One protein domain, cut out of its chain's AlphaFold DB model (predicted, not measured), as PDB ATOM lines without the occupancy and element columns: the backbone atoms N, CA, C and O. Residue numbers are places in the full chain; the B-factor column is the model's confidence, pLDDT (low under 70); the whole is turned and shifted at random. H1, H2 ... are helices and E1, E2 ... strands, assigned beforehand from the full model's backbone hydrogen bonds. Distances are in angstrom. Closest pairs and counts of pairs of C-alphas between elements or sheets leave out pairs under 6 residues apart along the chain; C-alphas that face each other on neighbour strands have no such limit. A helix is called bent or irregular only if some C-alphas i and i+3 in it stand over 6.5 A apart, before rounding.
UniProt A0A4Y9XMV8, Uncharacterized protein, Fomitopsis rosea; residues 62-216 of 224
ATOM      1  N   VAL A  62     307.769 176.331 170.895       98.00
ATOM      2  CA  VAL A  62     308.314 176.465 172.251       98.00
ATOM      3  C   VAL A  62     307.473 177.469 173.031       98.00
ATOM      4  O   VAL A  62     307.376 178.628 172.631       98.00
ATOM      5  N   ASP A  63     306.914 177.041 174.156       98.31
ATOM      6  CA  ASP A  63     306.236 177.941 175.086       98.31
ATOM      7  C   ASP A  63     307.274 178.665 175.947       98.31
ATOM      8  O   ASP A  63     308.230 178.060 176.448       98.31
ATOM      9  N   VAL A  64     307.129 179.983 176.072       98.50
ATOM     10  CA  VAL A  64     308.121 180.846 176.718       98.50
ATOM     11  C   VAL A  64     307.440 181.747 177.733       98.50
ATOM     12  O   VAL A  64     306.666 182.631 177.375       98.50
ATOM     13  N   GLN A  65     307.795 181.554 178.998       98.56
ATOM     14  CA  GLN A  65     307.371 182.413 180.098       98.56
ATOM     15  C   GLN A  65     308.272 183.651 180.170       98.56
ATOM     16  O   GLN A  65     309.503 183.543 180.259       98.56
ATOM     17  N   VAL A  66     307.662 184.830 180.097       98.56
ATOM     18  CA  VAL A  66     308.341 186.132 180.078       98.56
ATOM     19  C   VAL A  66     307.948 186.975 181.288       98.56
ATOM     20  O   VAL A  66     306.926 186.733 181.926       98.56
ATOM     21  N   CYS A  67     308.768 187.979 181.604       98.06
ATOM     22  CA  CYS A  67     308.446 188.951 182.645       98.06
ATOM     23  C   CYS A  67     307.116 189.676 182.338       98.06
ATOM     24  O   CYS A  67     306.810 189.867 181.160       98.06
ATOM     25  N   PRO A  68     306.363 190.145 183.356       97.44
ATOM     26  CA  PRO A  68     305.023 190.711 183.161       97.44
ATOM     27  C   PRO A  68     304.947 191.952 182.269       97.44
ATOM     28  O   PRO A  68     303.936 192.185 181.608       97.44
ATOM     29  N   GLU A  69     306.005 192.761 182.260       97.38
ATOM     30  CA  GLU A  69     306.065 193.998 181.491       97.38
ATOM     31  C   GLU A  69     307.234 193.960 180.501       97.38
ATOM     32  O   GLU A  69     308.360 193.622 180.888       97.38
ATOM     33  N   PRO A  70     307.003 194.328 179.228       97.81
ATOM     34  CA  PRO A  70     308.074 194.445 178.260       97.81
ATOM     35  C   PRO A  70     308.852 195.744 178.455       97.81
ATOM     36  O   PRO A  70     308.304 196.790 178.814       97.81
ATOM     37  N   GLU A  71     310.132 195.706 178.101       97.44
ATOM     38  CA  GLU A  71     310.937 196.910 177.958       97.44
ATOM     39  C   GLU A  71     310.556 197.591 176.636       97.44
ATOM     40  O   GLU A  71     310.677 197.009 175.555       97.44
ATOM     41  N   ARG A  72     310.035 198.818 176.716       97.12
ATOM     42  CA  ARG A  72     309.619 199.596 175.542       97.12
ATOM     43  C   ARG A  72     310.654 200.662 175.232       97.12
ATOM     44  O   ARG A  72     310.840 201.595 176.010       97.12
ATOM     45  N   ASP A  73     311.275 200.538 174.069       92.75
ATOM     46  CA  ASP A  73     312.032 201.616 173.441       92.75
ATOM     47  C   ASP A  73     311.137 202.318 172.399       92.75
ATOM     48  O   ASP A  73     310.036 201.858 172.085       92.75
ATOM     49  N   LYS A  74     311.586 203.445 171.842       91.94
ATOM     50  CA  LYS A  74     310.816 204.229 170.858       91.94
ATOM     51  C   LYS A  74     310.414 203.420 169.623       91.94
ATOM     52  O   LYS A  74     309.363 203.685 169.047       91.94
ATOM     53  N   ASP A  75     311.250 202.459 169.234       92.62
ATOM     54  CA  ASP A  75     311.137 201.753 167.956       92.62
ATOM     55  C   ASP A  75     310.740 200.275 168.097       92.62
ATOM     56  O   ASP A  75     310.415 199.629 167.098       92.62
ATOM     57  N   TYR A  76     310.802 199.706 169.305       93.69
ATOM     58  CA  TYR A  76     310.537 198.285 169.524       93.69
ATOM     59  C   TYR A  76     310.135 197.973 170.966       93.69
ATOM     60  O   TYR A  76     310.462 198.680 171.916       93.69
ATOM     61  N   GLU A  77     309.443 196.847 171.098       97.12
ATOM     62  CA  GLU A  77     309.078 196.219 172.359       97.12
ATOM     63  C   GLU A  77     309.960 194.981 172.554       97.12
ATOM     64  O   GLU A  77     310.079 194.164 171.636       97.12
ATOM     65  N   GLU A  78     310.610 194.853 173.709       98.00
ATOM     66  CA  GLU A  78     311.475 193.724 174.056       98.00
ATOM     67  C   GLU A  78     310.941 192.988 175.290       98.00
ATOM     68  O   GLU A  78     310.875 193.535 176.391       98.00
ATOM     69  N   TRP A  79     310.595 191.713 175.117       98.50
ATOM     70  CA  TRP A  79     310.213 190.826 176.215       98.50
ATOM     71  C   TRP A  79     311.435 190.085 176.743       98.50
ATOM     72  O   TRP A  79     312.257 189.599 175.965       98.50
ATOM     73  N   THR A  80     311.550 189.970 178.065       98.50
ATOM     74  CA  THR A  80     312.629 189.211 178.711       98.50
ATOM     75  C   THR A  80     312.097 187.869 179.188       98.50
ATOM     76  O   THR A  80     311.089 187.825 179.885       98.50
ATOM     77  N   VAL A  81     312.764 186.782 178.804       98.62
ATOM     78  CA  VAL A  81     312.440 185.431 179.283       98.62
ATOM     79  C   VAL A  81     312.760 185.337 180.773       98.62
ATOM     80  O   VAL A  81     313.882 185.661 181.166       98.62
ATOM     81  N   ASP A  82     311.789 184.887 181.568       98.25
ATOM     82  CA  ASP A  82     311.879 184.828 183.036       98.25
ATOM     83  C   ASP A  82     312.160 183.409 183.551       98.25
ATOM     84  O   ASP A  82     312.912 183.205 184.504       98.25
ATOM     85  N   CYS A  83     311.614 182.399 182.870       98.19
ATOM     86  CA  CYS A  83     311.822 180.993 183.204       98.19
ATOM     87  C   CYS A  83     312.519 180.247 182.065       98.19
ATOM     88  O   CYS A  83     312.322 180.544 180.887       98.19
ATOM     89  N   SER A  84     313.312 179.229 182.417       98.25
ATOM     90  CA  SER A  84     313.959 178.375 181.421       98.25
ATOM     91  C   SER A  84     312.895 177.663 180.577       98.25
ATOM     92  O   SER A  84     312.101 176.913 181.146       98.25
ATOM     93  N   PRO A  85     312.886 177.836 179.244       98.12
ATOM     94  CA  PRO A  85     311.976 177.097 178.382       98.12
ATOM     95  C   PRO A  85     312.347 175.610 178.368       98.12
ATOM     96  O   PRO A  85     313.508 175.248 178.585       98.12
ATOM     97  N   GLU A  86     311.381 174.745 178.049       97.25
ATOM     98  CA  GLU A  86     311.610 173.293 177.932       97.25
ATOM     99  C   GLU A  86     312.653 172.944 176.863       97.25
ATOM    100  O   GLU A  86     313.334 171.919 176.938       97.25
ATOM    101  N   ARG A  87     312.771 173.801 175.843       96.94
ATOM    102  CA  ARG A  87     313.731 173.666 174.750       96.94
ATOM    103  C   ARG A  87     314.512 174.964 174.583       96.94
ATOM    104  O   ARG A  87     313.892 176.028 174.563       96.94
ATOM    105  N   PRO A  88     315.839 174.901 174.376       98.06
ATOM    106  CA  PRO A  88     316.622 176.088 174.073       98.06
ATOM    107  C   PRO A  88     316.076 176.836 172.853       98.06
ATOM    108  O   PRO A  88     315.737 176.238 171.827       98.06
ATOM    109  N   LEU A  89     316.009 178.160 172.951       98.25
ATOM    110  CA  LEU A  89     315.502 179.018 171.886       98.25
ATOM    111  C   LEU A  89     316.512 179.117 170.745       98.25
ATOM    112  O   LEU A  89     317.687 179.402 170.972       98.25
ATOM    113  N   ALA A  90     316.052 178.921 169.511       97.62
ATOM    114  CA  ALA A  90     316.897 178.971 168.326       97.62
ATOM    115  C   ALA A  90     316.207 179.712 167.177       97.62
ATOM    116  O   ALA A  90     314.979 179.803 167.099       97.62
ATOM    117  N   SER A  91     317.014 180.207 166.237       96.69
ATOM    118  CA  SER A  91     316.497 180.783 164.994       96.69
ATOM    119  C   SER A  91     315.659 179.761 164.224       96.69
ATOM    120  O   SER A  91     316.074 178.621 164.030       96.69
ATOM    121  N   GLY A  92     314.485 180.181 163.757       95.75
ATOM    122  CA  GLY A  92     313.533 179.340 163.041       95.75
ATOM    123  C   GLY A  92     312.418 178.749 163.905       95.75
ATOM    124  O   GLY A  92     311.388 178.406 163.320       95.75
ATOM    125  N   HIS A  93     312.576 178.682 165.234       97.56
ATOM    126  CA  HIS A  93     311.519 178.233 166.152       97.56
ATOM    127  C   HIS A  93     310.299 179.156 166.094       97.56
ATOM    128  O   HIS A  93     310.430 180.360 165.844       97.56
ATOM    129  N   ILE A  94     309.120 178.598 166.355       97.88
ATOM    130  CA  ILE A  94     307.930 179.370 166.709       97.88
ATOM    131  C   ILE A  94     307.835 179.391 168.226       97.88
ATOM    132  O   ILE A  94     307.958 178.354 168.867       97.88
ATOM    133  N   VAL A  95     307.656 180.577 168.785       98.38
ATOM    134  CA  VAL A  95     307.524 180.793 170.218       98.38
ATOM    135  C   VAL A  95     306.142 181.326 170.536       98.38
ATOM    136  O   VAL A  95     305.672 182.235 169.848       98.38
ATOM    137  N   THR A  96     305.531 180.790 171.582       98.50
ATOM    138  CA  THR A  96     304.311 181.330 172.181       98.50
ATOM    139  C   THR A  96     304.702 181.990 173.495       98.50
ATOM    140  O   THR A  96     305.210 181.331 174.401       98.50
ATOM    141  N   LEU A  97     304.558 183.314 173.568       98.56
ATOM    142  CA  LEU A  97     304.925 184.089 174.751       98.56
ATOM    143  C   LEU A  97     303.766 184.098 175.744       98.56
ATOM    144  O   LEU A  97     302.630 184.413 175.380       98.56
ATOM    145  N   GLN A  98     304.079 183.801 176.997       98.50
ATOM    146  CA  GLN A  98     303.136 183.757 178.105       98.50
ATOM    147  C   GLN A  98     303.656 184.621 179.254       98.50
ATOM    148  O   GLN A  98     304.840 184.577 179.581       98.50
ATOM    149  N   SER A  99     302.773 185.412 179.857       98.12
ATOM    150  CA  SER A  99     303.052 186.176 181.075       98.12
ATOM    151  C   SER A  99     302.081 185.715 182.154       98.12
ATOM    152  O   SER A  99     300.918 186.131 182.175       98.12
ATOM    153  N   GLY A 100     302.546 184.830 183.037       96.25
ATOM    154  CA  GLY A 100     301.663 184.116 183.957       96.25
ATOM    155  C   GLY A 100     300.700 183.224 183.170       96.25
ATOM    156  O   GLY A 100     301.129 182.457 182.311       96.25
ATOM    157  N   ASP A 101     299.398 183.374 183.421       96.56
ATOM    158  CA  ASP A 101     298.348 182.592 182.751       96.56
ATOM    159  C   ASP A 101     297.872 183.210 181.423       96.56
ATOM    160  O   ASP A 101     296.992 182.665 180.754       96.56
ATOM    161  N   GLN A 102     298.417 184.369 181.034       97.88
ATOM    162  CA  GLN A 102     297.999 185.080 179.831       97.88
ATOM    163  C   GLN A 102     298.930 184.786 178.651       97.88
ATOM    164  O   GLN A 102     300.122 185.098 178.690       97.88
ATOM    165  N   GLU A 103     298.364 184.282 177.552       98.00
ATOM    166  CA  GLU A 103     299.046 184.259 176.258       98.00
ATOM    167  C   GLU A 103     299.117 185.681 175.682       98.00
ATOM    168  O   GLU A 103     298.101 186.356 175.502       98.00
ATOM    169  N   ILE A 104     300.334 186.132 175.387       97.94
ATOM    170  CA  ILE A 104     300.587 187.425 174.743       97.94
ATOM    171  C   ILE A 104     300.473 187.264 173.223       97.94
ATOM    172  O   ILE A 104     299.902 188.115 172.541       97.94
ATOM    173  N   GLY A 105     301.023 186.172 172.685       98.06
ATOM    174  CA  GLY A 105     300.918 185.825 171.274       98.06
ATOM    175  C   GLY A 105     301.999 184.859 170.803       98.06
ATOM    176  O   GLY A 105     302.851 184.412 171.573       98.06
ATOM    177  N   THR A 106     301.967 184.557 169.506       98.19
ATOM    178  CA  THR A 106     302.828 183.550 168.878       98.19
ATOM    179  C   THR A 106     303.601 184.137 167.696       98.19
ATOM    180  O   THR A 106     303.006 184.710 166.780       98.19
ATOM    181  N   TRP A 107     304.926 183.960 167.671       98.25
ATOM    182  CA  TRP A 107     305.793 184.488 166.609       98.25
ATOM    183  C   TRP A 107     306.928 183.543 166.231       98.25
ATOM    184  O   TRP A 107     307.357 182.699 167.006       98.25
ATOM    185  N   ARG A 108     307.488 183.731 165.034       97.88
ATOM    186  CA  ARG A 108     308.675 182.992 164.587       97.88
ATOM    187  C   ARG A 108     309.956 183.754 164.910       97.88
ATOM    188  O   ARG A 108     310.115 184.891 164.462       97.88
ATOM    189  N   ILE A 109     310.907 183.115 165.588       98.00
ATOM    190  CA  ILE A 109     312.265 183.638 165.757       98.00
ATOM    191  C   ILE A 109     312.948 183.668 164.389       98.00
ATOM    192  O   ILE A 109     313.113 182.639 163.736       98.00
ATOM    193  N   SER A 110     313.371 184.853 163.952       96.94
ATOM    194  CA  SER A 110     314.013 185.030 162.646       96.94
ATOM    195  C   SER A 110     315.536 184.924 162.717       96.94
ATOM    196  O   SER A 110     316.132 184.177 161.945       96.94
ATOM    197  N   ARG A 111     316.167 185.679 163.625       96.88
ATOM    198  CA  ARG A 111     317.625 185.753 163.804       96.88
ATOM    199  C   ARG A 111     317.991 186.400 165.138       96.88
ATOM    200  O   ARG A 111     317.167 187.111 165.719       96.88
ATOM    201  N   VAL A 112     319.249 186.263 165.546       97.69
ATOM    202  CA  VAL A 112     319.850 187.080 166.610       97.69
ATOM    203  C   VAL A 112     320.015 188.527 166.119       97.69
ATOM    204  O   VAL A 112     320.581 188.772 165.050       97.69
ATOM    205  N   SER A 113     319.483 189.496 166.866       97.12
ATOM    206  CA  SER A 113     319.608 190.935 166.585       97.12
ATOM    207  C   SER A 113     320.708 191.596 167.412       97.12
ATOM    208  O   SER A 113     321.412 192.464 166.888       97.12
ATOM    209  N   ALA A 114     320.879 191.168 168.663       96.94
ATOM    210  CA  ALA A 114     321.914 191.650 169.565       96.94
ATOM    211  C   ALA A 114     322.451 190.519 170.446       96.94
ATOM    212  O   ALA A 114     321.778 189.526 170.714       96.94
ATOM    213  N   LEU A 115     323.697 190.693 170.874       97.75
ATOM    214  CA  LEU A 115     324.419 189.759 171.718       97.75
ATOM    215  C   LEU A 115     325.181 190.573 172.762       97.75
ATOM    216  O   LEU A 115     325.983 191.442 172.408       97.75
ATOM    217  N   THR A 116     324.915 190.309 174.035       97.88
ATOM    218  CA  THR A 116     325.662 190.867 175.167       97.88
ATOM    219  C   THR A 116     326.443 189.746 175.842       97.88
ATOM    220  O   THR A 116     326.458 188.608 175.361       97.88
ATOM    221  N   ARG A 117     327.128 190.041 176.950       97.50
ATOM    222  CA  ARG A 117     327.857 189.000 177.680       97.50
ATOM    223  C   ARG A 117     326.958 187.867 178.131       97.50
ATOM    224  O   ARG A 117     327.371 186.724 177.995       97.50
ATOM    225  N   HIS A 118     325.764 188.181 178.627       98.06
ATOM    226  CA  HIS A 118     324.900 187.204 179.294       98.06
ATOM    227  C   HIS A 118     323.578 186.941 178.580       98.06
ATOM    228  O   HIS A 118     322.877 185.987 178.928       98.06
ATOM    229  N   TRP A 119     323.253 187.753 177.573       98.50
ATOM    230  CA  TRP A 119     321.953 187.737 176.920       98.50
ATOM    231  C   TRP A 119     322.070 187.717 175.404       98.50
ATOM    232  O   TRP A 119     322.995 188.272 174.804       98.50
ATOM    233  N   VAL A 120     321.066 187.105 174.795       98.50
ATOM    234  CA  VAL A 120     320.821 187.094 173.360       98.50
ATOM    235  C   VAL A 120     319.482 187.773 173.138       98.50
ATOM    236  O   VAL A 120     318.490 187.370 173.741       98.50
ATOM    237  N   THR A 121     319.435 188.766 172.256       98.44
ATOM    238  CA  THR A 121     318.163 189.302 171.769       98.44
ATOM    239  C   THR A 121     317.869 188.696 170.408       98.44
ATOM    240  O   THR A 121     318.660 188.797 169.464       98.44
ATOM    241  N   PHE A 122     316.701 188.083 170.297       98.44
ATOM    242  CA  PHE A 122     316.141 187.571 169.067       98.44
ATOM    243  C   PHE A 122     315.170 188.573 168.458       98.44
ATOM    244  O   PHE A 122     314.339 189.166 169.144       98.44
ATOM    245  N   ARG A 123     315.214 188.694 167.133       97.94
ATOM    246  CA  ARG A 123     314.160 189.362 166.372       97.94
ATOM    247  C   ARG A 123     313.110 188.342 165.965       97.94
ATOM    248  O   ARG A 123     313.446 187.359 165.296       97.94
ATOM    249  N   THR A 124     311.848 188.605 166.272       97.94
ATOM    250  CA  THR A 124     310.739 187.798 165.762       97.94
ATOM    251  C   THR A 124     310.172 188.385 164.463       97.94
ATOM    252  O   THR A 124     310.372 189.559 164.140       97.94
ATOM    253  N   ALA A 125     309.537 187.549 163.642       97.31
ATOM    254  CA  ALA A 125     308.932 187.975 162.386       97.31
ATOM    255  C   ALA A 125     307.595 188.686 162.652       97.31
ATOM    256  O   ALA A 125     306.623 188.042 163.032       97.31
ATOM    257  N   GLY A 126     307.559 190.007 162.436       95.62
ATOM    258  CA  GLY A 126     306.349 190.821 162.619       95.62
ATOM    259  C   GLY A 126     305.911 190.994 164.078       95.62
ATOM    260  O   GLY A 126     304.784 191.409 164.315       95.62
ATOM    261  N   GLY A 127     306.778 190.659 165.034       96.12
ATOM    262  CA  GLY A 127     306.495 190.717 166.464       96.12
ATOM    263  C   GLY A 127     307.566 191.457 167.262       96.12
ATOM    264  O   GLY A 127     308.446 192.102 166.676       96.12
ATOM    265  N   PRO A 128     307.512 191.349 168.598       97.69
ATOM    266  CA  PRO A 128     308.464 192.000 169.482       97.69
ATOM    267  C   PRO A 128     309.843 191.326 169.447       97.69
ATOM    268  O   PRO A 128     310.043 190.243 168.883       97.69
ATOM    269  N   HIS A 129     310.828 191.971 170.056       98.25
ATOM    270  CA  HIS A 129     312.103 191.342 170.365       98.25
ATOM    271  C   HIS A 129     311.973 190.434 171.591       98.25
ATOM    272  O   HIS A 129     311.163 190.684 172.481       98.25
ATOM    273  N   LEU A 130     312.780 189.376 171.626       98.50
ATOM    274  CA  LEU A 130     312.816 188.424 172.733       98.50
ATOM    275  C   LEU A 130     314.243 188.312 173.261       98.50
ATOM    276  O   LEU A 130     315.125 187.816 172.560       98.50
ATOM    277  N   ARG A 131     314.469 188.766 174.488       98.62
ATOM    278  CA  ARG A 131     315.751 188.702 175.185       98.62
ATOM    279  C   ARG A 131     315.789 187.478 176.091       98.62
ATOM    280  O   ARG A 131     314.977 187.350 177.001       98.62
ATOM    281  N   ALA A 132     316.749 186.589 175.856       98.56
ATOM    282  CA  ALA A 132     316.917 185.349 176.603       98.56
ATOM    283  C   ALA A 132     318.353 185.211 177.142       98.56
ATOM    284  O   ALA A 132     319.303 185.621 176.466       98.56
ATOM    285  N   PRO A 133     318.549 184.628 178.334       98.50
ATOM    286  CA  PRO A 133     319.867 184.265 178.840       98.50
ATOM    287  C   PRO A 133     320.550 183.268 177.907       98.50
ATOM    288  O   PRO A 133     319.919 182.312 177.462       98.50
ATOM    289  N   ILE A 134     321.852 183.429 177.674       98.31
ATOM    290  CA  ILE A 134     322.624 182.557 176.770       98.31
ATOM    291  C   ILE A 134     322.423 181.052 177.033       98.31
ATOM    292  O   ILE A 134     322.211 180.332 176.056       98.31
ATOM    293  N   PRO A 135     322.407 180.548 178.288       97.88
ATOM    294  CA  PRO A 135     322.199 179.119 178.544       97.88
ATOM    295  C   PRO A 135     320.842 178.573 178.087       97.88
ATOM    296  O   PRO A 135     320.683 177.365 177.964       97.88
ATOM    297  N   TRP A 136     319.854 179.440 177.864       98.50
ATOM    298  CA  TRP A 136     318.513 179.069 177.402       98.50
ATOM    299  C   TRP A 136     318.376 179.177 175.883       98.50
ATOM    300  O   TRP A 136     317.271 179.142 175.343       98.50
ATOM    301  N   THR A 137     319.495 179.336 175.180       98.31
ATOM    302  CA  THR A 137     319.528 179.532 173.734       98.31
ATOM    303  C   THR A 137     320.404 178.499 173.055       98.31
ATOM    304  O   THR A 137     321.396 178.031 173.608       98.31
ATOM    305  N   HIS A 138     320.053 178.175 171.819       97.62
ATOM    306  CA  HIS A 138     320.894 177.414 170.917       97.62
ATOM    307  C   HIS A 138     321.382 178.343 169.802       97.62
ATOM    308  O   HIS A 138     320.699 178.587 168.801       97.62
ATOM    309  N   LEU A 139     322.573 178.899 170.019       97.25
ATOM    310  CA  LEU A 139     323.251 179.768 169.063       97.25
ATOM    311  C   LEU A 139     323.811 178.962 167.887       97.25
ATOM    312  O   LEU A 139     324.331 177.860 168.060       97.25
ATOM    313  N   SER A 140     323.767 179.530 166.681       96.81
ATOM    314  CA  SER A 140     324.511 178.962 165.554       96.81
ATOM    315  C   SER A 140     326.018 179.031 165.819       96.81
ATOM    316  O   SER A 140     326.494 179.864 166.594       96.81
ATOM    317  N   TYR A 141     326.805 178.232 165.094       97.88
ATOM    318  CA  TYR A 141     328.266 178.250 165.230       97.88
ATOM    319  C   TYR A 141     328.879 179.641 165.051       97.88
ATOM    320  O   TYR A 141     329.867 179.964 165.700       97.88
ATOM    321  N   PHE A 142     328.297 180.485 164.194       97.44
ATOM    322  CA  PHE A 142     328.799 181.843 164.004       97.44
ATOM    323  C   PHE A 142     328.508 182.750 165.198       97.44
ATOM    324  O   PHE A 142     329.385 183.513 165.598       97.44
ATOM    325  N   GLU A 143     327.316 182.656 165.781       97.88
ATOM    326  CA  GLU A 143     326.943 183.438 166.963       97.88
ATOM    327  C   GLU A 143     327.733 182.977 168.192       97.88
ATOM    328  O   GLU A 143     328.331 183.818 168.860       97.88
ATOM    329  N   GLY A 144     327.849 181.664 168.425       98.06
ATOM    330  CA  GLY A 144     328.667 181.106 169.509       98.06
ATOM    331  C   GLY A 144     330.156 181.441 169.364       98.06
ATOM    332  O   GLY A 144     330.800 181.854 170.328       98.06
ATOM    333  N   TYR A 145     330.709 181.366 168.146       98.12
ATOM    334  CA  TYR A 145     332.095 181.780 167.884       98.12
ATOM    335  C   TYR A 145     332.296 183.278 168.130       98.12
ATOM    336  O   TYR A 145     333.266 183.678 168.770       98.12
ATOM    337  N   THR A 146     331.371 184.112 167.647       97.62
ATOM    338  CA  THR A 146     331.409 185.566 167.864       97.62
ATOM    339  C   THR A 146     331.359 185.892 169.352       97.62
ATOM    340  O   THR A 146     332.166 186.695 169.817       97.62
ATOM    341  N   HIS A 147     330.460 185.244 170.095       97.81
ATOM    342  CA  HIS A 147     330.353 185.389 171.543       97.81
ATOM    343  C   HIS A 147     331.667 185.028 172.234       97.81
ATOM    344  O   HIS A 147     332.235 185.860 172.934       97.81
ATOM    345  N   THR A 148     332.202 183.841 171.941       97.44
ATOM    346  CA  THR A 148     333.455 183.343 172.527       97.44
ATOM    347  C   THR A 148     334.609 184.317 172.308       97.44
ATOM    348  O   THR A 148     335.327 184.655 173.245       97.44
ATOM    349  N   MET A 149     334.772 184.799 171.075       97.19
ATOM    350  CA  MET A 149     335.890 185.666 170.703       97.19
ATOM    351  C   MET A 149     335.774 187.087 171.254       97.19
ATOM    352  O   MET A 149     336.794 187.747 171.436       97.19
ATOM    353  N   LEU A 150     334.553 187.584 171.465       96.62
ATOM    354  CA  LEU A 150     334.306 188.979 171.833       96.62
ATOM    355  C   LEU A 150     333.802 189.156 173.266       96.62
ATOM    356  O   LEU A 150     333.599 190.293 173.676       96.62
ATOM    357  N   TYR A 151     333.619 188.082 174.037       97.12
ATOM    358  CA  TYR A 151     332.984 188.107 175.356       97.12
ATOM    359  C   TYR A 151     333.446 189.268 176.249       97.12
ATOM    360  O   TYR A 151     332.631 190.052 176.734       97.12
ATOM    361  N   THR A 152     334.757 189.452 176.407       96.25
ATOM    362  CA  THR A 152     335.321 190.468 177.308       96.25
ATOM    363  C   THR A 152     335.114 191.909 176.830       96.25
ATOM    364  O   THR A 152     335.244 192.833 177.634       96.25
ATOM    365  N   VAL A 153     334.753 192.127 175.564       96.19
ATOM    366  CA  VAL A 153     334.409 193.451 175.009       96.19
ATOM    367  C   VAL A 153     332.913 193.631 174.753       96.19
ATOM    368  O   VAL A 153     332.482 194.742 174.446       96.19
ATOM    369  N   LEU A 154     332.104 192.576 174.889       96.06
ATOM    370  CA  LEU A 154     330.646 192.699 174.865       96.06
ATOM    371  C   LEU A 154     330.152 193.465 176.100       96.06
ATOM    372  O   LEU A 154     330.770 193.420 177.169       96.06
ATOM    373  N   SER A 155     329.008 194.142 175.948       96.56
ATOM    374  CA  SER A 155     328.338 194.837 177.053       96.56
ATOM    375  C   SER A 155     328.056 193.870 178.200       96.56
ATOM    376  O   SER A 155     327.478 192.801 177.988       96.56
ATOM    377  N   ASN A 156     328.439 194.269 179.414       96.44
ATOM    378  CA  ASN A 156     328.107 193.557 180.650       96.44
ATOM    379  C   ASN A 156     326.704 193.893 181.179       96.44
ATOM    380  O   ASN A 156     326.275 193.332 182.180       96.44
ATOM    381  N   TYR A 157     326.013 194.832 180.531       95.88
ATOM    382  CA  TYR A 157     324.633 195.177 180.835       95.88
ATOM    383  C   TYR A 157     323.704 194.625 179.737       95.88
ATOM    384  O   TYR A 157     324.024 194.809 178.552       95.88
ATOM    385  N   PRO A 158     322.579 193.975 180.096       96.44
ATOM    386  CA  PRO A 158     322.117 193.718 181.467       96.44
ATOM    387  C   PRO A 158     322.968 192.668 182.219       96.44
ATOM    388  O   PRO A 158     323.636 191.855 181.568       96.44
ATOM    389  N   PRO A 159     322.962 192.677 183.572       96.94
ATOM    390  CA  PRO A 159     323.673 191.682 184.381       96.94
ATOM    391  C   PRO A 159     323.131 190.267 184.118       96.94
ATOM    392  O   PRO A 159     322.045 190.136 183.555       96.94
ATOM    393  N   PRO A 160     323.844 189.197 184.516       97.69
ATOM    394  CA  PRO A 160     323.339 187.832 184.387       97.69
ATOM    395  C   PRO A 160     321.919 187.668 184.942       97.69
ATOM    396  O   PRO A 160     321.574 188.270 185.959       97.69
ATOM    397  N   HIS A 161     321.113 186.815 184.302       97.62
ATOM    398  CA  HIS A 161     319.780 186.463 184.794       97.62
ATOM    399  C   HIS A 161     319.837 185.990 186.255       97.62
ATOM    400  O   HIS A 161     320.799 185.328 186.656       97.62
ATOM    401  N   HIS A 162     318.807 186.302 187.048       96.94
ATOM    402  CA  HIS A 162     318.807 186.105 188.502       96.94
ATOM    403  C   HIS A 162     319.101 184.647 188.916       96.94
ATOM    404  O   HIS A 162     319.812 184.413 189.894       96.94
ATOM    405  N   SER A 163     318.679 183.658 188.116       96.69
ATOM    406  CA  SER A 163     318.994 182.229 188.322       96.69
ATOM    407  C   SER A 163     320.496 181.894 188.270       96.69
ATOM    408  O   SER A 163     320.899 180.818 188.706       96.69
ATOM    409  N   TYR A 164     321.335 182.792 187.745       95.88
ATOM    410  CA  TYR A 164     322.795 182.650 187.677       95.88
ATOM    411  C   TYR A 164     323.546 183.647 188.567       95.88
ATOM    412  O   TYR A 164     324.758 183.515 188.716       95.88
ATOM    413  N   ALA A 165     322.862 184.611 189.191       92.31
ATOM    414  CA  ALA A 165     323.501 185.701 189.936       92.31
ATOM    415  C   ALA A 165     324.368 185.224 191.119       92.31
ATOM    416  O   ALA A 165     325.361 185.858 191.466       92.31
ATOM    417  N   HIS A 166     324.025 184.081 191.717       94.19
ATOM    418  CA  HIS A 166     324.752 183.493 192.845       94.19
ATOM    419  C   HIS A 166     325.962 182.638 192.426       94.19
ATOM    420  O   HIS A 166     326.704 182.167 193.288       94.19
ATOM    421  N   LYS A 167     326.171 182.392 191.126       95.75
ATOM    422  CA  LYS A 167     327.248 181.516 190.649       95.75
ATOM    423  C   LYS A 167     328.571 182.292 190.553       95.75
ATOM    424  O   LYS A 167     328.637 183.257 189.788       95.75
ATOM    425  N   PRO A 168     329.656 181.855 191.226       95.19
ATOM    426  CA  PRO A 168     330.937 182.572 191.221       95.19
ATOM    427  C   PRO A 168     331.538 182.776 189.825       95.19
ATOM    428  O   PRO A 168     332.181 183.788 189.563       95.19
ATOM    429  N   THR A 169     331.290 181.850 188.895       94.62
ATOM    430  CA  THR A 169     331.786 181.938 187.512       94.62
ATOM    431  C   THR A 169     331.233 183.142 186.750       94.62
ATOM    432  O   THR A 169     331.887 183.633 185.839       94.62
ATOM    433  N   PHE A 170     330.070 183.666 187.142       94.12
ATOM    434  CA  PHE A 170     329.461 184.850 186.531       94.12
ATOM    435  C   PHE A 170     329.947 186.164 187.162       94.12
ATOM    436  O   PHE A 170     329.641 187.237 186.649       94.12
ATOM    437  N   GLN A 171     330.721 186.096 188.251       92.38
ATOM    438  CA  GLN A 171     331.332 187.263 188.899       92.38
ATOM    439  C   GLN A 171     332.694 187.617 188.277       92.38
ATOM    440  O   GLN A 171     333.177 188.740 188.419       92.38
ATOM    441  N   GLN A 172     333.315 186.676 187.557       94.19
ATOM    442  CA  GLN A 172     334.609 186.863 186.904       94.19
ATOM    443  C   GLN A 172     334.431 187.519 185.528       94.19
ATOM    444  O   GLN A 172     334.170 186.856 184.529       94.19
ATOM    445  N   LEU A 173     334.600 188.842 185.458       92.19
ATOM    446  CA  LEU A 173     334.345 189.629 184.239       92.19
ATOM    447  C   LEU A 173     335.275 189.310 183.056       92.19
ATOM    448  O   LEU A 173     334.968 189.709 181.928       92.19
ATOM    449  N   GLU A 174     336.406 188.657 183.307       94.12
ATOM    450  CA  GLU A 174     337.438 188.345 182.309       94.12
ATOM    451  C   GLU A 174     337.355 186.909 181.791       94.12
ATOM    452  O   GLU A 174     337.929 186.594 180.750       94.12
ATOM    453  N   VAL A 175     336.601 186.052 182.479       95.75
ATOM    454  CA  VAL A 175     336.439 184.645 182.122       95.75
ATOM    455  C   VAL A 175     335.067 184.470 181.493       95.75
ATOM    456  O   VAL A 175     334.056 184.870 182.062       95.75
ATOM    457  N   ASN A 176     335.027 183.888 180.297       96.50
ATOM    458  CA  ASN A 176     333.768 183.518 179.666       96.50
ATOM    459  C   ASN A 176     333.211 182.262 180.360       96.50
ATOM    460  O   ASN A 176     333.850 181.214 180.263       96.50
ATOM    461  N   PRO A 177     332.057 182.325 181.053       96.88
ATOM    462  CA  PRO A 177     331.493 181.165 181.739       96.88
ATOM    463  C   PRO A 177     330.749 180.219 180.784       96.88
ATOM    464  O   PRO A 177     330.226 179.201 181.233       96.88
ATOM    465  N   TYR A 178     330.648 180.568 179.498       96.88
ATOM    466  CA  TYR A 178     329.930 179.800 178.489       96.88
ATOM    467  C   TYR A 178     330.906 179.082 177.558       96.88
ATOM    468  O   TYR A 178     331.906 179.651 177.119       96.88
ATOM    469  N   GLU A 179     330.563 177.848 177.206       94.81
ATOM    470  CA  GLU A 179     331.297 177.033 176.246       94.81
ATOM    471  C   GLU A 179     330.374 176.665 175.082       94.81
ATOM    472  O   GLU A 179     329.213 176.305 175.283       94.81
ATOM    473  N   PHE A 180     330.884 176.781 173.855       95.81
ATOM    474  CA  PHE A 180     330.151 176.430 172.642       95.81
ATOM    475  C   PHE A 180     330.911 175.355 171.878       95.81
ATOM    476  O   PHE A 180     332.084 175.527 171.536       95.81
ATOM    477  N   GLU A 181     330.219 174.273 171.541       95.88
ATOM    478  CA  GLU A 181     330.775 173.207 170.717       95.88
ATOM    479  C   GLU A 181     330.870 173.664 169.257       95.88
ATOM    480  O   GLU A 181     329.917 173.598 168.481       95.88
ATOM    481  N   ILE A 182     332.044 174.167 168.872       96.06
ATOM    482  CA  ILE A 182     332.313 174.623 167.508       96.06
ATOM    483  C   ILE A 182     333.246 173.615 166.832       96.06
ATOM    484  O   ILE A 182     334.399 173.463 167.255       96.06
ATOM    485  N   PRO A 183     332.811 172.936 165.754       96.69
ATOM    486  CA  PRO A 183     333.662 171.976 165.069       96.69
ATOM    487  C   PRO A 183     334.943 172.641 164.550       96.69
ATOM    488  O   PRO A 183     334.891 173.653 163.851       96.69
ATOM    489  N   LYS A 184     336.107 172.033 164.821       96.56
ATOM    490  CA  LYS A 184     337.425 172.582 164.434       96.56
ATOM    491  C   LYS A 184     337.522 172.940 162.945       96.56
ATOM    492  O   LYS A 184     338.162 173.926 162.594       96.56
ATOM    493  N   ARG A 185     336.851 172.167 162.082       97.06
ATOM    494  CA  ARG A 185     336.789 172.400 160.627       97.06
ATOM    495  C   ARG A 185     336.104 173.716 160.234       97.06
ATOM    496  O   ARG A 185     336.418 174.257 159.182       97.06
ATOM    497  N   GLU A 186     335.203 174.237 161.068       97.06
ATOM    498  CA  GLU A 186     334.460 175.475 160.798       97.06
ATOM    499  C   GLU A 186     335.244 176.728 161.217       97.06
ATOM    500  O   GLU A 186     335.010 177.811 160.679       97.06
ATOM    501  N   LEU A 187     336.202 176.602 162.146       97.19
ATOM    502  CA  LEU A 187     336.919 177.741 162.738       97.19
ATOM    503  C   LEU A 187     337.542 178.701 161.704       97.19
ATOM    504  O   LEU A 187     337.367 179.913 161.870       97.19
ATOM    505  N   PRO A 188     338.217 178.242 160.622       97.88
ATOM    506  CA  PRO A 188     338.769 179.156 159.618       97.88
ATOM    507  C   PRO A 188     337.684 179.995 158.929       97.88
ATOM    508  O   PRO A 188     337.816 181.214 158.803       97.88
ATOM    509  N   SER A 189     336.576 179.360 158.543       97.50
ATOM    510  CA  SER A 189     335.442 180.018 157.888       97.50
ATOM    511  C   SER A 189     334.759 181.024 158.813       97.50
ATOM    512  O   SER A 189     334.430 182.137 158.393       97.50
ATOM    513  N   LEU A 190     334.571 180.667 160.087       97.38
ATOM    514  CA  LEU A 190     333.963 181.541 161.091       97.38
ATOM    515  C   LEU A 190     334.839 182.764 161.384       97.38
ATOM    516  O   LEU A 190     334.314 183.877 161.440       97.38
ATOM    517  N   ARG A 191     336.164 182.588 161.469       97.12
ATOM    518  CA  ARG A 191     337.121 183.696 161.609       97.12
ATOM    519  C   ARG A 191     337.019 184.683 160.448       97.12
ATOM    520  O   ARG A 191     336.835 185.873 160.685       97.12
ATOM    521  N   ILE A 192     337.055 184.191 159.208       96.69
ATOM    522  CA  ILE A 192     336.930 185.038 158.008       96.69
ATOM    523  C   ILE A 192     335.592 185.793 158.016       96.69
ATOM    524  O   ILE A 192     335.541 186.984 157.708       96.69
ATOM    525  N   ARG A 193     334.492 185.122 158.381       96.50
ATOM    526  CA  ARG A 193     333.169 185.760 158.485       96.50
ATOM    527  C   ARG A 193     333.138 186.850 159.555       96.50
ATOM    528  O   ARG A 193     332.556 187.906 159.306       96.50
ATOM    529  N   LEU A 194     333.763 186.612 160.709       95.81
ATOM    530  CA  LEU A 194     333.833 187.578 161.803       95.81
ATOM    531  C   LEU A 194     334.599 188.830 161.360       95.81
ATOM    532  O   LEU A 194     334.109 189.944 161.526       95.81
ATOM    533  N   GLU A 195     335.745 188.643 160.706       94.62
ATOM    534  CA  GLU A 195     336.573 189.735 160.185       94.62
ATOM    535  C   GLU A 195     335.901 190.508 159.049       94.62
ATOM    536  O   GLU A 195     336.149 191.699 158.896       94.62
ATOM    537  N   ARG A 196     335.040 189.876 158.244       95.44
ATOM    538  CA  ARG A 196     334.296 190.566 157.175       95.44
ATOM    539  C   ARG A 196     333.150 191.428 157.699       95.44
ATOM    540  O   ARG A 196     332.732 192.348 156.998       95.44
ATOM    541  N   ASN A 197     332.648 191.169 158.907       94.75
ATOM    542  CA  ASN A 197     331.528 191.914 159.465       94.75
ATOM    543  C   ASN A 197     331.995 193.290 159.992       94.75
ATOM    544  O   ASN A 197     332.757 193.343 160.959       94.75
ATOM    545  N   PRO A 198     331.527 194.416 159.417       93.38
ATOM    546  CA  PRO A 198     332.015 195.746 159.778       93.38
ATOM    547  C   PRO A 198     331.734 196.115 161.237       93.38
ATOM    548  O   PRO A 198     332.581 196.737 161.870       93.38
ATOM    549  N   LYS A 199     330.598 195.684 161.805       90.06
ATOM    550  CA  LYS A 199     330.286 195.928 163.222       90.06
ATOM    551  C   LYS A 199     331.271 195.197 164.136       90.06
ATOM    552  O   LYS A 199     331.709 195.740 165.144       90.06
ATOM    553  N   MET A 200     331.642 193.973 163.762       91.94
ATOM    554  CA  MET A 200     332.554 193.140 164.550       91.94
ATOM    555  C   MET A 200     334.010 193.585 164.410       91.94
ATOM    556  O   MET A 200     334.770 193.450 165.365       91.94
ATOM    557  N   LYS A 201     334.402 194.182 163.275       90.56
ATOM    558  CA  LYS A 201     335.739 194.781 163.107       90.56
ATOM    559  C   LYS A 201     336.049 195.812 164.190       90.56
ATOM    560  O   LYS A 201     337.152 195.794 164.728       90.56
ATOM    561  N   THR A 202     335.088 196.671 164.531       92.25
ATOM    562  CA  THR A 202     335.260 197.673 165.593       92.25
ATOM    563  C   THR A 202     335.500 197.007 166.946       92.25
ATOM    564  O   THR A 202     336.442 197.367 167.644       92.25
ATOM    565  N   LEU A 203     334.715 195.982 167.292       91.25
ATOM    566  CA  LEU A 203     334.882 195.239 168.547       91.25
ATOM    567  C   LEU A 203     336.215 194.478 168.602       91.25
ATOM    568  O   LEU A 203     336.887 194.481 169.629       91.25
ATOM    569  N   LEU A 204     336.645 193.887 167.485       91.69
ATOM    570  CA  LEU A 204     337.955 193.242 167.374       91.69
ATOM    571  C   LEU A 204     339.106 194.239 167.535       91.69
ATOM    572  O   LEU A 204     340.118 193.907 168.150       91.69
ATOM    573  N   ALA A 205     338.974 195.449 166.987       91.44
ATOM    574  CA  ALA A 205     339.968 196.502 167.168       91.44
ATOM    575  C   ALA A 205     340.063 196.917 168.643       91.44
ATOM    576  O   ALA A 205     341.169 196.999 169.170       91.44
ATOM    577  N   LEU A 206     338.923 197.084 169.324       90.25
ATOM    578  CA  LEU A 206     338.884 197.369 170.763       90.25
ATOM    579  C   LEU A 206     339.563 196.268 171.585       90.25
ATOM    580  O   LEU A 206     340.374 196.576 172.456       90.25
ATOM    581  N   LEU A 207     339.295 194.998 171.271       91.50
ATOM    582  CA  LEU A 207     339.930 193.861 171.940       91.50
ATOM    583  C   LEU A 207     341.457 193.876 171.763       91.50
ATOM    584  O   LEU A 207     342.195 193.686 172.726       91.50
ATOM    585  N   ARG A 208     341.944 194.154 170.547       92.31
ATOM    586  CA  ARG A 208     343.388 194.264 170.273       92.31
ATOM    587  C   ARG A 208     344.026 195.409 171.055       92.31
ATOM    588  O   ARG A 208     345.086 195.214 171.638       92.31
ATOM    589  N   SER A 209     343.383 196.575 171.091       91.88
ATOM    590  CA  SER A 209     343.874 197.729 171.850       91.88
ATOM    591  C   SER A 209     343.944 197.441 173.349       91.88
ATOM    592  O   SER A 209     344.940 197.787 173.981       91.88
ATOM    593  N   LYS A 210     342.926 196.765 173.903       90.69
ATOM    594  CA  LYS A 210     342.895 196.352 175.313       90.69
ATOM    595  C   LYS A 210     344.089 195.455 175.660       90.69
ATOM    596  O   LYS A 210     344.833 195.768 176.585       90.69
ATOM    597  N   ASN A 211     344.332 194.420 174.856       89.12
ATOM    598  CA  ASN A 211     345.435 193.481 175.082       89.12
ATOM    599  C   ASN A 211     346.817 194.160 174.987       89.12
ATOM    600  O   ASN A 211     347.729 193.823 175.740       89.12
ATOM    601  N   THR A 212     346.987 195.133 174.083       92.94
ATOM    602  CA  THR A 212     348.243 195.897 173.963       92.94
ATOM    603  C   THR A 212     348.504 196.772 175.193       92.94
ATOM    604  O   THR A 212     349.647 196.878 175.633       92.94
ATOM    605  N   ALA A 213     347.464 197.383 175.771       90.50
ATOM    606  CA  ALA A 213     347.598 198.217 176.966       90.50
ATOM    607  C   ALA A 213     348.002 197.400 178.209       90.50
ATOM    608  O   ALA A 213     348.879 197.819 178.964       90.50
ATOM    609  N   GLU A 214     347.422 196.210 178.389       89.19
ATOM    610  CA  GLU A 214     347.754 195.298 179.497       89.19
ATOM    611  C   GLU A 214     349.201 194.776 179.409       89.19
ATOM    612  O   GLU A 214     349.906 194.691 180.420       89.19
ATOM    613  N   ALA A 215     349.677 194.499 178.189       89.25
ATOM    614  CA  ALA A 215     351.059 194.088 177.950       89.25
ATOM    615  C   ALA A 215     352.074 195.199 178.284       89.25
ATOM    616  O   ALA A 215     353.150 194.906 178.803       89.25
ATOM    617  N   ALA A 216     351.736 196.468 178.022       90.94
ATOM    618  CA  ALA A 216     352.604 197.602 178.340       90.94
ATOM    619  C   ALA A 216     352.665 197.889 179.853       90.94
ATOM    620  O   ALA A 216     353.748 198.113 180.387       90.94
TER     621      ALA A 216
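This is residues 62 to 216 of the 224 residues of an uncharacterized protein of Fomitopsis rosea (UniProt A0A4Y9XMV8). A strongly twisted sheet of six strands, folded back on itself about the long bent strand E4, makes one end of an elongated domain, and three helices, H1, H2 and H3, gather at the other end. H1 lies nearest the sheet and only grazes it, H2 and H3 touch H1 on its far side from the sheet, and the last residues of H3, 211 to 216, stick out. The printed part has 155 residues, with six named strands and three named helices that follow along the chain as E1 E2 E3 E4 E5 E6 H1 H2 H3; the sheet, mixed, runs E1 E3 E4 E5 E6 E2, and the class is mixed, helices and strands, with 84 residues in named elements. The whole is compact, with a radius of gyration of the C-alphas of 16.5 A, and spans 56 by 33 by 33 A.

The longest strand, E4, is residues 102 to 115, 28.0 A long, and it bends by 91 degrees at residue 111. E3 is residues 94 to 99, 16.6 A, and E1 is residues 62 to 65, 9.9 A, from C-alpha 62 at (308.314, 176.465, 172.251). E5 is residues 119 to 124, 15.8 A, E6 residues 129 to 133, 13.5 A, and E2 residues 77 to 80, 10.1 A. H1 is residues 141 to 153, 19.1 A, and H2 residues 184 to 196, 19.6 A. Both are irregular: C-alphas 149 and 152 are 8.2 A apart, and C-alphas 185 and 188 are 7.1 A apart. H3 is residues 198 to 216, 27.8 A, ending at C-alpha 216 at (352.604, 197.602, 178.340).

The sheet is a folded sheet, bent back into two leaves: E1 and E3 face E5, E6 and E2, with E4 as the hinge. E3, E4, E5 and E6 form a meander, each strand the antiparallel neighbour of the one before. E4 pairs with E3 over residues 102 to 108, N 95 to O 107 at 2.8 A, and with E5 over residues 109 to 115, N 110 to O 123 at 2.8 A. In the hairpin E5 and E6, N 120 and O 132 are 2.8 A apart. The edge strands are parallel to their neighbours: E1 to E3, N 62 to O 94 at 2.9 A, and E2 to E6, N 131 to O 79 at 2.8 A. H1 only grazes the sheet, with residues 143 to 151. H1 touches H2 with residues 141 to 146 alone, the closest C-alphas being Phe 142 and Leu 190 at 5.9 A, at a steep tilt of 62 degrees. H1 touches H3 with residues 150 to 153 alone, the closest C-alphas being Val 153 and Leu 207 at 6.3 A, at a steep tilt of 42 degrees. H2 and H3 touch only at the corner, and only just, with 3 pairs of C-alphas within 8 A. O i to N i+4 pairs are within hydrogen-bond range in 7 of 9 in H1, 7 of 9 in H2 and 13 of 15 in H3.

The two C-alphas farthest apart, Asp 101 and Ala 216, are 56.5 A apart. The printed part has no cut. The long links are E1 to E2, E2 to E3 and H1 to H2, the last of 30 residues. The mean pLDDT of the printed part is 96.3, and no printed residue is under 70.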